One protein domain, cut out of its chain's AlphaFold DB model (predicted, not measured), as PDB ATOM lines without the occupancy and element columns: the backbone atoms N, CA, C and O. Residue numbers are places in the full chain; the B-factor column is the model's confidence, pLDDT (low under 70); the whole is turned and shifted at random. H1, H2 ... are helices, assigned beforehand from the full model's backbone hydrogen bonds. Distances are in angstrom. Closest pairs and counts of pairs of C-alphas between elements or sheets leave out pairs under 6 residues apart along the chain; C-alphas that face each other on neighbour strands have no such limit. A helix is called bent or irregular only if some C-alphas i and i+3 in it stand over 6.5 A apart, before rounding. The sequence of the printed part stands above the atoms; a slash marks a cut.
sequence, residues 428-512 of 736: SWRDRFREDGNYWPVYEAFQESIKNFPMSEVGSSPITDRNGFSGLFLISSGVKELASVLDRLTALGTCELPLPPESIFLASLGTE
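This is residues 428 to 512 of the 736 residues of an uncharacterized protein of Dendrothele bispora (strain CBS 962.96) (UniProt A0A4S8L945). Two helices, H2 and the longer H5, lie side by side and run opposite ways, with H1 near H2 at one end of an elongated body and the irregular H4 turned off H5 at the other. H3 lies between H2 and H4 along the chain, and the chain then folds back after H5, with H6 on H5 and H7 near H2. The printed part has 85 residues with seven named helices, H1 to H7 in order, and no named strand: all helix. It is only just compact, close to loose, with a radius of gyration of the C-alphas of 14.2 A and spans of 44 by 25 by 20 A.

H1, residues 430 to 436, is close to but not clearly touching H2, residues 440 to 451; their closest C-alphas, of Phe 433 and Val 442, are 7.5 A apart. H2 touches the hub H5, residues 477 to 496, closest at the C-alphas of Tyr 443 and Leu 489, 6.0 A, opposite ways at a shallow tilt of 32 degrees, only just short of steep. H4, residues 464 to 475, touches H5 only at the corner, about perpendicular at 84 degrees, closest at the C-alphas of Phe 473 and Lys 480, 4.7 A. H6, residues 501 to 504, touches residues 489 to 494 of H5 alone, closest at the C-alphas of Gly 493 and Ile 504, 6.0 A. Every O i to N i+4 pair is within hydrogen-bond range in H2 and H5, against 0 of 3 in H1 and 0 of 8 in H4, where 1 of 4 and 4 of 9 O i to N i+3 pairs are.

H1 begins at C-alpha 430 (72.485, 40.548, 61.879). H2 is 16.5 A long and H5 27.2 A. H3, residues 455 to 458, is passed over. H4 is irregular, with C-alphas 466 and 469 9.2 A apart. H7, residues 506 to 509, close to but not clearly touching H2, ends at C-alpha 509 (66.207, 32.697, 43.343).

The C-alphas farthest apart, of Asp 436 and Arg 466, are 45.0 A apart. The printed part has no cut, and the six links are tight. Mean pLDDT of the printed part is 81.3; residues 428 to 436, 460 to 464, 469 and 511 to 512 are under 70.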
ATOM      1  N   SER A 428      65.955  41.152  61.842       52.56
ATOM      2  CA  SER A 428      66.352  40.671  63.176       52.56
ATOM      3  C   SER A 428      67.321  39.469  63.186       52.56
ATOM      4  O   SER A 428      67.132  38.542  63.969       52.56
ATOM      5  N   TRP A 429      68.345  39.448  62.324       57.06
ATOM      6  CA  TRP A 429      69.324  38.339  62.283       57.06
ATOM      7  C   TRP A 429      70.802  38.770  62.249       57.06
ATOM      8  O   TRP A 429      71.678  37.917  62.289       57.06
ATOM      9  N   ARG A 430      71.118  40.072  62.191       43.94
ATOM     10  CA  ARG A 430      72.485  40.548  61.879       43.94
ATOM     11  C   ARG A 430      73.532  40.272  62.959       43.94
ATOM     12  O   ARG A 430      74.681  39.996  62.637       43.94
ATOM     13  N   ASP A 431      73.150  40.368  64.225       44.31
ATOM     14  CA  ASP A 431      74.126  40.657  65.283       44.31
ATOM     15  C   ASP A 431      74.880  39.422  65.817       44.31
ATOM     16  O   ASP A 431      75.818  39.578  66.593       44.31
ATOM     17  N   ARG A 432      74.506  38.199  65.398       45.66
ATOM     18  CA  ARG A 432      75.224  36.959  65.763       45.66
ATOM     19  C   ARG A 432      76.136  36.416  64.668       45.66
ATOM     20  O   ARG A 432      77.218  35.956  64.996       45.66
ATOM     21  N   PHE A 433      75.757  36.470  63.396       56.47
ATOM     22  CA  PHE A 433      76.588  35.873  62.339       56.47
ATOM     23  C   PHE A 433      77.889  36.659  62.082       56.47
ATOM     24  O   PHE A 433      78.823  36.129  61.495       56.47
ATOM     25  N   ARG A 434      77.999  37.867  62.657       51.31
ATOM     26  CA  ARG A 434      79.267  38.581  62.870       51.31
ATOM     27  C   ARG A 434      80.225  37.929  63.876       51.31
ATOM     28  O   ARG A 434      81.417  38.180  63.780       51.31
ATOM     29  N   GLU A 435      79.732  37.171  64.860       50.31
ATOM     30  CA  GLU A 435      80.581  36.466  65.840       50.31
ATOM     31  C   GLU A 435      81.169  35.175  65.247       50.31
ATOM     32  O   GLU A 435      82.328  34.872  65.505       50.31
ATOM     33  N   ASP A 436      80.390  34.447  64.437       59.03
ATOM     34  CA  ASP A 436      80.783  33.145  63.871       59.03
ATOM     35  C   ASP A 436      81.385  33.254  62.449       59.03
ATOM     36  O   ASP A 436      81.773  32.249  61.857       59.03
ATOM     37  N   GLY A 437      81.410  34.454  61.852       77.62
ATOM     38  CA  GLY A 437      81.928  34.745  60.501       77.62
ATOM     39  C   GLY A 437      81.127  34.154  59.328       77.62
ATOM     40  O   GLY A 437      81.282  34.587  58.188       77.62
ATOM     41  N   ASN A 438      80.254  33.180  59.583       84.12
ATOM     42  CA  ASN A 438      79.465  32.500  58.564       84.12
ATOM     43  C   ASN A 438      78.126  33.211  58.308       84.12
ATOM     44  O   ASN A 438      77.119  32.923  58.951       84.12
ATOM     45  N   TYR A 439      78.089  34.111  57.327       87.44
ATOM     46  CA  TYR A 439      76.867  34.827  56.949       87.44
ATOM     47  C   TYR A 439      75.895  34.028  56.063       87.44
ATOM     48  O   TYR A 439      74.791  34.508  55.792       87.44
ATOM     49  N   TRP A 440      76.263  32.816  55.629       91.38
ATOM     50  CA  TRP A 440      75.482  32.030  54.669       91.38
ATOM     51  C   TRP A 440      74.041  31.741  55.136       91.38
ATOM     52  O   TRP A 440      73.117  32.037  54.377       91.38
ATOM     53  N   PRO A 441      73.777  31.327  56.395       85.56
ATOM     54  CA  PRO A 441      72.406  31.064  56.846       85.56
ATOM     55  C   PRO A 441      71.537  32.329  56.934       85.56
ATOM     56  O   PRO A 441      70.312  32.249  56.869       85.56
ATOM     57  N   VAL A 442      72.146  33.516  57.082       86.00
ATOM     58  CA  VAL A 442      71.420  34.802  57.031       86.00
ATOM     59  C   VAL A 442      70.989  35.105  55.608       86.00
ATOM     60  O   VAL A 442      69.868  35.555  55.379       86.00
ATOM     61  N   TYR A 443      71.898  34.872  54.664       92.38
ATOM     62  CA  TYR A 443      71.660  35.068  53.247       92.38
ATOM     63  C   TYR A 443      70.541  34.137  52.763       92.38
ATOM     64  O   TYR A 443      69.537  34.635  52.264       92.38
ATOM     65  N   GLU A 444      70.619  32.832  53.048       90.56
ATOM     66  CA  GLU A 444      69.542  31.864  52.770       90.56
ATOM     67  C   GLU A 444      68.201  32.270  53.407       90.56
ATOM     68  O   GLU A 444      67.172  32.286  52.734       90.56
ATOM     69  N   ALA A 445      68.192  32.682  54.682       85.06
ATOM     70  CA  ALA A 445      66.965  33.126  55.350       85.06
ATOM     71  C   ALA A 445      66.346  34.380  54.700       85.06
ATOM     72  O   ALA A 445      65.119  34.520  54.664       85.06
ATOM     73  N   PHE A 446      67.164  35.292  54.163       90.75
ATOM     74  CA  PHE A 446      66.676  36.424  53.375       90.75
ATOM     75  C   PHE A 446      66.172  36.000  51.994       90.75
ATOM     76  O   PHE A 446      65.115  36.480  51.584       90.75
ATOM     77  N   GLN A 447      66.864  35.084  51.308       93.75
ATOM     78  CA  GLN A 447      66.402  34.513  50.040       93.75
ATOM     79  C   GLN A 447      65.017  33.869  50.203       93.75
ATOM     80  O   GLN A 447      64.094  34.209  49.465       93.75
ATOM     81  N   GLU A 448      64.834  33.018  51.215       87.44
ATOM     82  CA  GLU A 448      63.539  32.399  51.516       87.44
ATOM     83  C   GLU A 448      62.472  33.421  51.922       87.44
ATOM     84  O   GLU A 448      61.322  33.315  51.494       87.44
ATOM     85  N   SER A 449      62.836  34.468  52.672       88.31
ATOM     86  CA  SER A 449      61.901  35.557  52.998       88.31
ATOM     87  C   SER A 449      61.386  36.284  51.746       88.31
ATOM     88  O   SER A 449      60.244  36.738  51.739       88.31
ATOM     89  N   ILE A 450      62.200  36.386  50.688       93.12
ATOM     90  CA  ILE A 450      61.808  36.991  49.405       93.12
ATOM     91  C   ILE A 450      60.957  36.022  48.578       93.12
ATOM     92  O   ILE A 450      59.927  36.438  48.051       93.12
ATOM     93  N   LYS A 451      61.338  34.738  48.489       91.00
ATOM     94  CA  LYS A 451      60.567  33.708  47.763       91.00
ATOM     95  C   LYS A 451      59.148  33.547  48.314       91.00
ATOM     96  O   LYS A 451      58.205  33.411  47.545       91.00
ATOM     97  N   ASN A 452      58.999  33.590  49.640       87.75
ATOM     98  CA  ASN A 452      57.716  33.425  50.328       87.75
ATOM     99  C   ASN A 452      56.901  34.732  50.444       87.75
ATOM    100  O   ASN A 452      55.813  34.726  51.020       87.75
ATOM    101  N   PHE A 453      57.397  35.862  49.927       90.38
ATOM    102  CA  PHE A 453      56.660  37.124  49.970       90.38
ATOM    103  C   PHE A 453      55.525  37.130  48.919       90.38
ATOM    104  O   PHE A 453      55.795  36.884  47.740       90.38
ATOM    105  N   PRO A 454      54.265  37.449  49.284       88.38
ATOM    106  CA  PRO A 454      53.109  37.341  48.387       88.38
ATOM    107  C   PRO A 454      53.052  38.488  47.358       88.38
ATOM    108  O   PRO A 454      52.204  39.378  47.417       88.38
ATOM    109  N   MET A 455      53.958  38.463  46.377       85.00
ATOM    110  CA  MET A 455      54.065  39.463  45.303       85.00
ATOM    111  C   MET A 455      52.773  39.631  44.488       85.00
ATOM    112  O   MET A 455      52.497  40.721  43.985       85.00
ATOM    113  N   SER A 456      51.962  38.577  44.373       84.62
ATOM    114  CA  SER A 456      50.656  38.600  43.703       84.62
ATOM    115  C   SER A 456      49.622  39.486  44.415       84.62
ATOM    116  O   SER A 456      48.787  40.095  43.751       84.62
ATOM    117  N   GLU A 457      49.694  39.617  45.745       84.06
ATOM    118  CA  GLU A 457      48.753  40.425  46.539       84.06
ATOM    119  C   GLU A 457      49.059  41.931  46.499       84.06
ATOM    120  O   GLU A 457      48.208  42.750  46.840       84.06
ATOM    121  N   VAL A 458      50.260  42.322  46.062       82.38
ATOM    122  CA  VAL A 458      50.728  43.722  46.063       82.38
ATOM    123  C   VAL A 458      50.032  44.597  45.008       82.38
ATOM    124  O   VAL A 458      50.112  45.823  45.082       82.38
ATOM    125  N   GLY A 459      49.318  43.999  44.050       72.38
ATOM    126  CA  GLY A 459      48.640  44.732  42.979       72.38
ATOM    127  C   GLY A 459      49.623  45.200  41.906       72.38
ATOM    128  O   GLY A 459      49.966  46.377  41.810       72.38
ATOM    129  N   SER A 460      50.068  44.266  41.064       59.12
ATOM    130  CA  SER A 460      51.088  44.468  40.020       59.12
ATOM    131  C   SER A 460      50.663  45.359  38.837       59.12
ATOM    132  O   SER A 460      51.451  45.571  37.916       59.12
ATOM    133  N   SER A 461      49.441  45.893  38.849       62.31
ATOM    134  CA  SER A 461      48.818  46.630  37.748       62.31
ATOM    135  C   SER A 461      47.910  47.734  38.318       62.31
ATOM    136  O   SER A 461      47.054  47.391  39.137       62.31
ATOM    137  N   PRO A 462      48.039  49.038  37.964       62.78
ATOM    138  CA  PRO A 462      48.930  49.677  36.983       62.78
ATOM    139  C   PRO A 462      49.836  50.791  37.583       62.78
ATOM    140  O   PRO A 462      50.272  51.702  36.880       62.78
ATOM    141  N   ILE A 463      50.090  50.788  38.900       61.59
ATOM    142  CA  ILE A 463      50.779  51.896  39.611       61.59
ATOM    143  C   ILE A 463      52.260  52.038  39.192       61.59
ATOM    144  O   ILE A 463      52.825  53.137  39.201       61.59
ATOM    145  N   THR A 464      52.873  50.926  38.790       61.81
ATOM    146  CA  THR A 464      54.271  50.795  38.352       61.81
ATOM    147  C   THR A 464      54.647  51.715  37.195       61.81
ATOM    148  O   THR A 464      55.736  52.286  37.207       61.81
ATOM    149  N   ASP A 465      53.745  51.903  36.233       71.81
ATOM    150  CA  ASP A 465      54.016  52.678  35.017       71.81
ATOM    151  C   ASP A 465      53.915  54.202  35.240       71.81
ATOM    152  O   ASP A 465      54.395  54.974  34.412       71.81
ATOM    153  N   ARG A 466      53.329  54.661  36.361       77.38
ATOM    154  CA  ARG A 466      53.194  56.099  36.688       77.38
ATOM    155  C   ARG A 466      54.228  56.632  37.673       77.38
ATOM    156  O   ARG A 466      54.716  57.740  37.482       77.38
ATOM    157  N   ASN A 467      54.546  55.878  38.727       76.56
ATOM    158  CA  ASN A 467      55.337  56.403  39.853       76.56
ATOM    159  C   ASN A 467      56.821  55.991  39.822       76.56
ATOM    160  O   ASN A 467      57.584  56.364  40.715       76.56
ATOM    161  N   GLY A 468      57.235  55.213  38.815       78.44
ATOM    162  CA  GLY A 468      58.574  54.631  38.738       78.44
ATOM    163  C   GLY A 468      58.853  53.613  39.851       78.44
ATOM    164  O   GLY A 468      58.051  53.397  40.763       78.44
ATOM    165  N   PHE A 469      60.022  52.968  39.794       69.88
ATOM    166  CA  PHE A 469      60.324  51.857  40.703       69.88
ATOM    167  C   PHE A 469      60.482  52.285  42.172       69.88
ATOM    168  O   PHE A 469      60.105  51.542  43.073       69.88
ATOM    169  N   SER A 470      60.937  53.512  42.435       77.62
ATOM    170  CA  SER A 470      60.978  54.067  43.796       77.62
ATOM    171  C   SER A 470      59.583  54.248  44.408       77.62
ATOM    172  O   SER A 470      59.444  54.223  45.628       77.62
ATOM    173  N   GLY A 471      58.543  54.401  43.578       82.94
ATOM    174  CA  GLY A 471      57.156  54.498  44.026       82.94
ATOM    175  C   GLY A 471      56.591  53.178  44.562       82.94
ATOM    176  O   GLY A 471      55.821  53.210  45.517       82.94
ATOM    177  N   LEU A 472      57.004  52.026  44.008       82.19
ATOM    178  CA  LEU A 472      56.552  50.687  44.435       82.19
ATOM    179  C   LEU A 472      56.792  50.441  45.929       82.19
ATOM    180  O   LEU A 472      55.885  50.033  46.653       82.19
ATOM    181  N   PHE A 473      57.999  50.753  46.402       84.81
ATOM    182  CA  PHE A 473      58.419  50.551  47.791       84.81
ATOM    183  C   PHE A 473      57.769  51.517  48.796       84.81
ATOM    184  O   PHE A 473      58.029  51.429  49.995       84.81
ATOM    185  N   LEU A 474      56.893  52.413  48.328       84.06
ATOM    186  CA  LEU A 474      56.088  53.316  49.153       84.06
ATOM    187  C   LEU A 474      54.590  52.952  49.174       84.06
ATOM    188  O   LEU A 474      53.861  53.524  49.980       84.06
ATOM    189  N   ILE A 475      54.122  52.011  48.337       85.06
ATOM    190  CA  ILE A 475      52.688  51.663  48.223       85.06
ATOM    191  C   ILE A 475      52.161  50.997  49.503       85.06
ATOM    192  O   ILE A 475      51.043  51.279  49.932       85.06
ATOM    193  N   SER A 476      52.945  50.113  50.125       87.75
ATOM    194  CA  SER A 476      52.558  49.444  51.372       87.75
ATOM    195  C   SER A 476      53.754  49.196  52.290       87.75
ATOM    196  O   SER A 476      54.901  49.102  51.845       87.75
ATOM    197  N   SER A 477      53.485  49.059  53.592       84.62
ATOM    198  CA  SER A 477      54.514  48.746  54.592       84.62
ATOM    199  C   SER A 477      55.216  47.416  54.311       84.62
ATOM    200  O   SER A 477      56.431  47.342  54.462       84.62
ATOM    201  N   GLY A 478      54.489  46.403  53.828       87.19
ATOM    202  CA  GLY A 478      55.067  45.107  53.464       87.19
ATOM    203  C   GLY A 478      56.072  45.211  52.316       87.19
ATOM    204  O   GLY A 478      57.151  44.634  52.391       87.19
ATOM    205  N   VAL A 479      55.779  46.009  51.281       88.88
ATOM    206  CA  VAL A 479      56.713  46.196  50.155       88.88
ATOM    207  C   VAL A 479      57.913  47.053  50.575       88.88
ATOM    208  O   VAL A 479      59.030  46.801  50.134       88.88
ATOM    209  N   LYS A 480      57.729  48.003  51.499       88.81
ATOM    210  CA  LYS A 480      58.837  48.742  52.126       88.81
ATOM    211  C   LYS A 480      59.755  47.837  52.963       88.81
ATOM    212  O   LYS A 480      60.971  48.025  52.964       88.81
ATOM    213  N   GLU A 481      59.196  46.858  53.669       88.56
ATOM    214  CA  GLU A 481      59.973  45.850  54.401       88.56
ATOM    215  C   GLU A 481      60.712  44.909  53.446       88.56
ATOM    216  O   GLU A 481      61.906  44.679  53.647       88.56
ATOM    217  N   LEU A 482      60.066  44.477  52.355       91.06
ATOM    218  CA  LEU A 482      60.722  43.740  51.274       91.06
ATOM    219  C   LEU A 482      61.901  44.531  50.685       91.06
ATOM    220  O   LEU A 482      62.964  43.955  50.493       91.06
ATOM    221  N   ALA A 483      61.766  45.846  50.474       90.31
ATOM    222  CA  ALA A 483      62.876  46.705  50.044       90.31
ATOM    223  C   ALA A 483      64.075  46.605  51.002       90.31
ATOM    224  O   ALA A 483      65.197  46.347  50.578       90.31
ATOM    225  N   SER A 484      63.831  46.720  52.315       88.94
ATOM    226  CA  SER A 484      64.901  46.605  53.314       88.94
ATOM    227  C   SER A 484      65.509  45.201  53.368       88.94
ATOM    228  O   SER A 484      66.696  45.071  53.660       88.94
ATOM    229  N   VAL A 485      64.730  44.154  53.093       89.81
ATOM    230  CA  VAL A 485      65.226  42.778  52.952       89.81
ATOM    231  C   VAL A 485      66.109  42.634  51.708       89.81
ATOM    232  O   VAL A 485      67.196  42.071  51.813       89.81
ATOM    233  N   LEU A 486      65.701  43.197  50.569       93.94
ATOM    234  CA  LEU A 486      66.469  43.199  49.320       93.94
ATOM    235  C   LEU A 486      67.806  43.936  49.468       93.94
ATOM    236  O   LEU A 486      68.843  43.391  49.089       93.94
ATOM    237  N   ASP A 487      67.809  45.122  50.083       92.25
ATOM    238  CA  ASP A 487      69.031  45.888  50.368       92.25
ATOM    239  C   ASP A 487      69.995  45.104  51.278       92.25
ATOM    240  O   ASP A 487      71.213  45.139  51.094       92.25
ATOM    241  N   ARG A 488      69.463  44.359  52.259       90.25
ATOM    242  CA  ARG A 488      70.261  43.525  53.176       90.25
ATOM    243  C   ARG A 488      70.817  42.281  52.501       90.25
ATOM    244  O   ARG A 488      71.988  41.987  52.716       90.25
ATOM    245  N   LEU A 489      70.009  41.569  51.708       94.56
ATOM    246  CA  LEU A 489      70.468  40.418  50.926       94.56
ATOM    247  C   LEU A 489      71.591  40.849  49.978       94.56
ATOM    248  O   LEU A 489      72.635  40.208  49.938       94.56
ATOM    249  N   THR A 490      71.386  41.976  49.289       94.25
ATOM    250  CA  THR A 490      72.375  42.612  48.414       94.25
ATOM    251  C   THR A 490      73.681  42.853  49.161       94.25
ATOM    252  O   THR A 490      74.705  42.301  48.777       94.25
ATOM    253  N   ALA A 491      73.643  43.607  50.266       92.06
ATOM    254  CA  ALA A 491      74.840  43.945  51.033       92.06
ATOM    255  C   ALA A 491      75.552  42.712  51.622       92.06
ATOM    256  O   ALA A 491      76.779  42.669  51.630       92.06
ATOM    257  N   LEU A 492      74.809  41.701  52.087       92.69
ATOM    258  CA  LEU A 492      75.391  40.440  52.562       92.69
ATOM    259  C   LEU A 492      76.078  39.679  51.425       92.69
ATOM    260  O   LEU A 492      77.223  39.269  51.583       92.69
ATOM    261  N   GLY A 493      75.410  39.539  50.278       94.56
ATOM    262  CA  GLY A 493      75.968  38.876  49.103       94.56
ATOM    263  C   GLY A 493      77.228  39.571  48.586       94.56
ATOM    264  O   GLY A 493      78.242  38.910  48.383       94.56
ATOM    265  N   THR A 494      77.194  40.898  48.414       94.56
ATOM    266  CA  THR A 494      78.314  41.650  47.822       94.56
ATOM    267  C   THR A 494      79.480  41.867  48.781       94.56
ATOM    268  O   THR A 494      80.626  41.834  48.343       94.56
ATOM    269  N   CYS A 495      79.210  42.151  50.060       92.75
ATOM    270  CA  CYS A 495      80.237  42.638  50.989       92.75
ATOM    271  C   CYS A 495      80.724  41.577  51.982       92.75
ATOM    272  O   CYS A 495      81.880  41.629  52.386       92.75
ATOM    273  N   GLU A 496      79.857  40.652  52.401       92.81
ATOM    274  CA  GLU A 496      80.137  39.729  53.516       92.81
ATOM    275  C   GLU A 496      80.314  38.269  53.040       92.81
ATOM    276  O   GLU A 496      80.974  37.483  53.715       92.81
ATOM    277  N   LEU A 497      79.781  37.901  51.863       92.88
ATOM    278  CA  LEU A 497      79.909  36.568  51.239       92.88
ATOM    279  C   LEU A 497      80.686  36.539  49.894       92.88
ATOM    280  O   LEU A 497      80.643  35.515  49.213       92.88
ATOM    281  N   PRO A 498      81.410  37.614  49.518       93.19
ATOM    282  CA  PRO A 498      81.927  37.906  48.167       93.19
ATOM    283  C   PRO A 498      81.290  37.174  46.967       93.19
ATOM    284  O   PRO A 498      81.989  36.598  46.132       93.19
ATOM    285  N   LEU A 499      79.960  37.181  46.866       94.06
ATOM    286  CA  LEU A 499      79.255  36.403  45.852       94.06
ATOM    287  C   LEU A 499      79.309  37.066  44.465       94.06
ATOM    288  O   LEU A 499      79.221  38.294  44.361       94.06
ATOM    289  N   PRO A 500      79.411  36.275  43.377       91.88
ATOM    290  CA  PRO A 500      79.356  36.810  42.023       91.88
ATOM    291  C   PRO A 500      77.981  37.457  41.774       91.88
ATOM    292  O   PRO A 500      76.971  36.887  42.213       91.88
ATOM    293  N   PRO A 501      77.898  38.614  41.082       89.56
ATOM    294  CA  PRO A 501      76.644  39.348  40.871       89.56
ATOM    295  C   PRO A 501      75.494  38.472  40.363       89.56
ATOM    296  O   PRO A 501      74.363  38.597  40.831       89.56
ATOM    297  N   GLU A 502      75.813  37.524  39.478       90.19
ATOM    298  CA  GLU A 502      74.927  36.515  38.892       90.19
ATOM    299  C   GLU A 502      74.100  35.765  39.947       90.19
ATOM    300  O   GLU A 502      72.927  35.475  39.724       90.19
ATOM    301  N   SER A 503      74.696  35.488  41.109       89.62
ATOM    302  CA  SER A 503      74.065  34.755  42.212       89.62
ATOM    303  C   SER A 503      73.273  35.639  43.186       89.62
ATOM    304  O   SER A 503      72.420  35.122  43.910       89.62
ATOM    305  N   ILE A 504      73.506  36.957  43.178       92.75
ATOM    306  CA  ILE A 504      72.832  37.943  44.046       92.75
ATOM    307  C   ILE A 504      71.546  38.478  43.390       92.75
ATOM    308  O   ILE A 504      70.608  38.877  44.083       92.75
ATOM    309  N   PHE A 505      71.461  38.478  42.054       87.44
ATOM    310  CA  PHE A 505      70.246  38.897  41.349       87.44
ATOM    311  C   PHE A 505      69.039  38.033  41.716       87.44
ATOM    312  O   PHE A 505      69.126  36.815  41.730       87.44
ATOM    313  N   LEU A 506      67.857  38.645  41.847       83.50
ATOM    314  CA  LEU A 506      66.611  37.910  42.124       83.50
ATOM    315  C   LEU A 506      66.252  36.839  41.084       83.50
ATOM    316  O   LEU A 506      65.507  35.921  41.403       83.50
ATOM    317  N   ALA A 507      66.804  36.927  39.872       82.88
ATOM    318  CA  ALA A 507      66.686  35.880  38.863       82.88
ATOM    319  C   ALA A 507      67.314  34.539  39.304       82.88
ATOM    320  O   ALA A 507      66.844  33.489  38.877       82.88
ATOM    321  N   SER A 508      68.331  34.552  40.178       84.44
ATOM    322  CA  SER A 508      68.962  33.337  40.717       84.44
ATOM    323  C   SER A 508      68.074  32.597  41.723       84.44
ATOM    324  O   SER A 508      68.278  31.409  41.959       84.44
ATOM    325  N   LEU A 509      67.068  33.268  42.302       81.75
ATOM    326  CA  LEU A 509      66.207  32.697  43.343       81.75
ATOM    327  C   LEU A 509      65.216  31.650  42.820       81.75
ATOM    328  O   LEU A 509      64.479  31.081  43.625       81.75
ATOM    329  N   GLY A 510      65.165  31.417  41.506       78.06
ATOM    330  CA  GLY A 510      64.254  30.448  40.895       78.06
ATOM    331  C   GLY A 510      62.777  30.801  41.077       78.06
ATOM    332  O   GLY A 510      61.919  29.939  40.927       78.06
ATOM    333  N   THR A 511      62.458  32.054  41.415       69.00
ATOM    334  CA  THR A 511      61.073  32.512  41.393       69.00
ATOM    335  C   THR A 511      60.638  32.592  39.932       69.00
ATOM    336  O   THR A 511      61.110  33.449  39.182       69.00
ATOM    337  N   GLU A 512      59.723  31.706  39.522       56.03
ATOM    338  CA  GLU A 512      59.029  31.748  38.224       56.03
ATOM    339  C   GLU A 512      58.048  32.933  38.170       56.03
ATOM    340  O   GLU A 512      56.843  32.821  37.960       56.03
TER     341      GLU A 512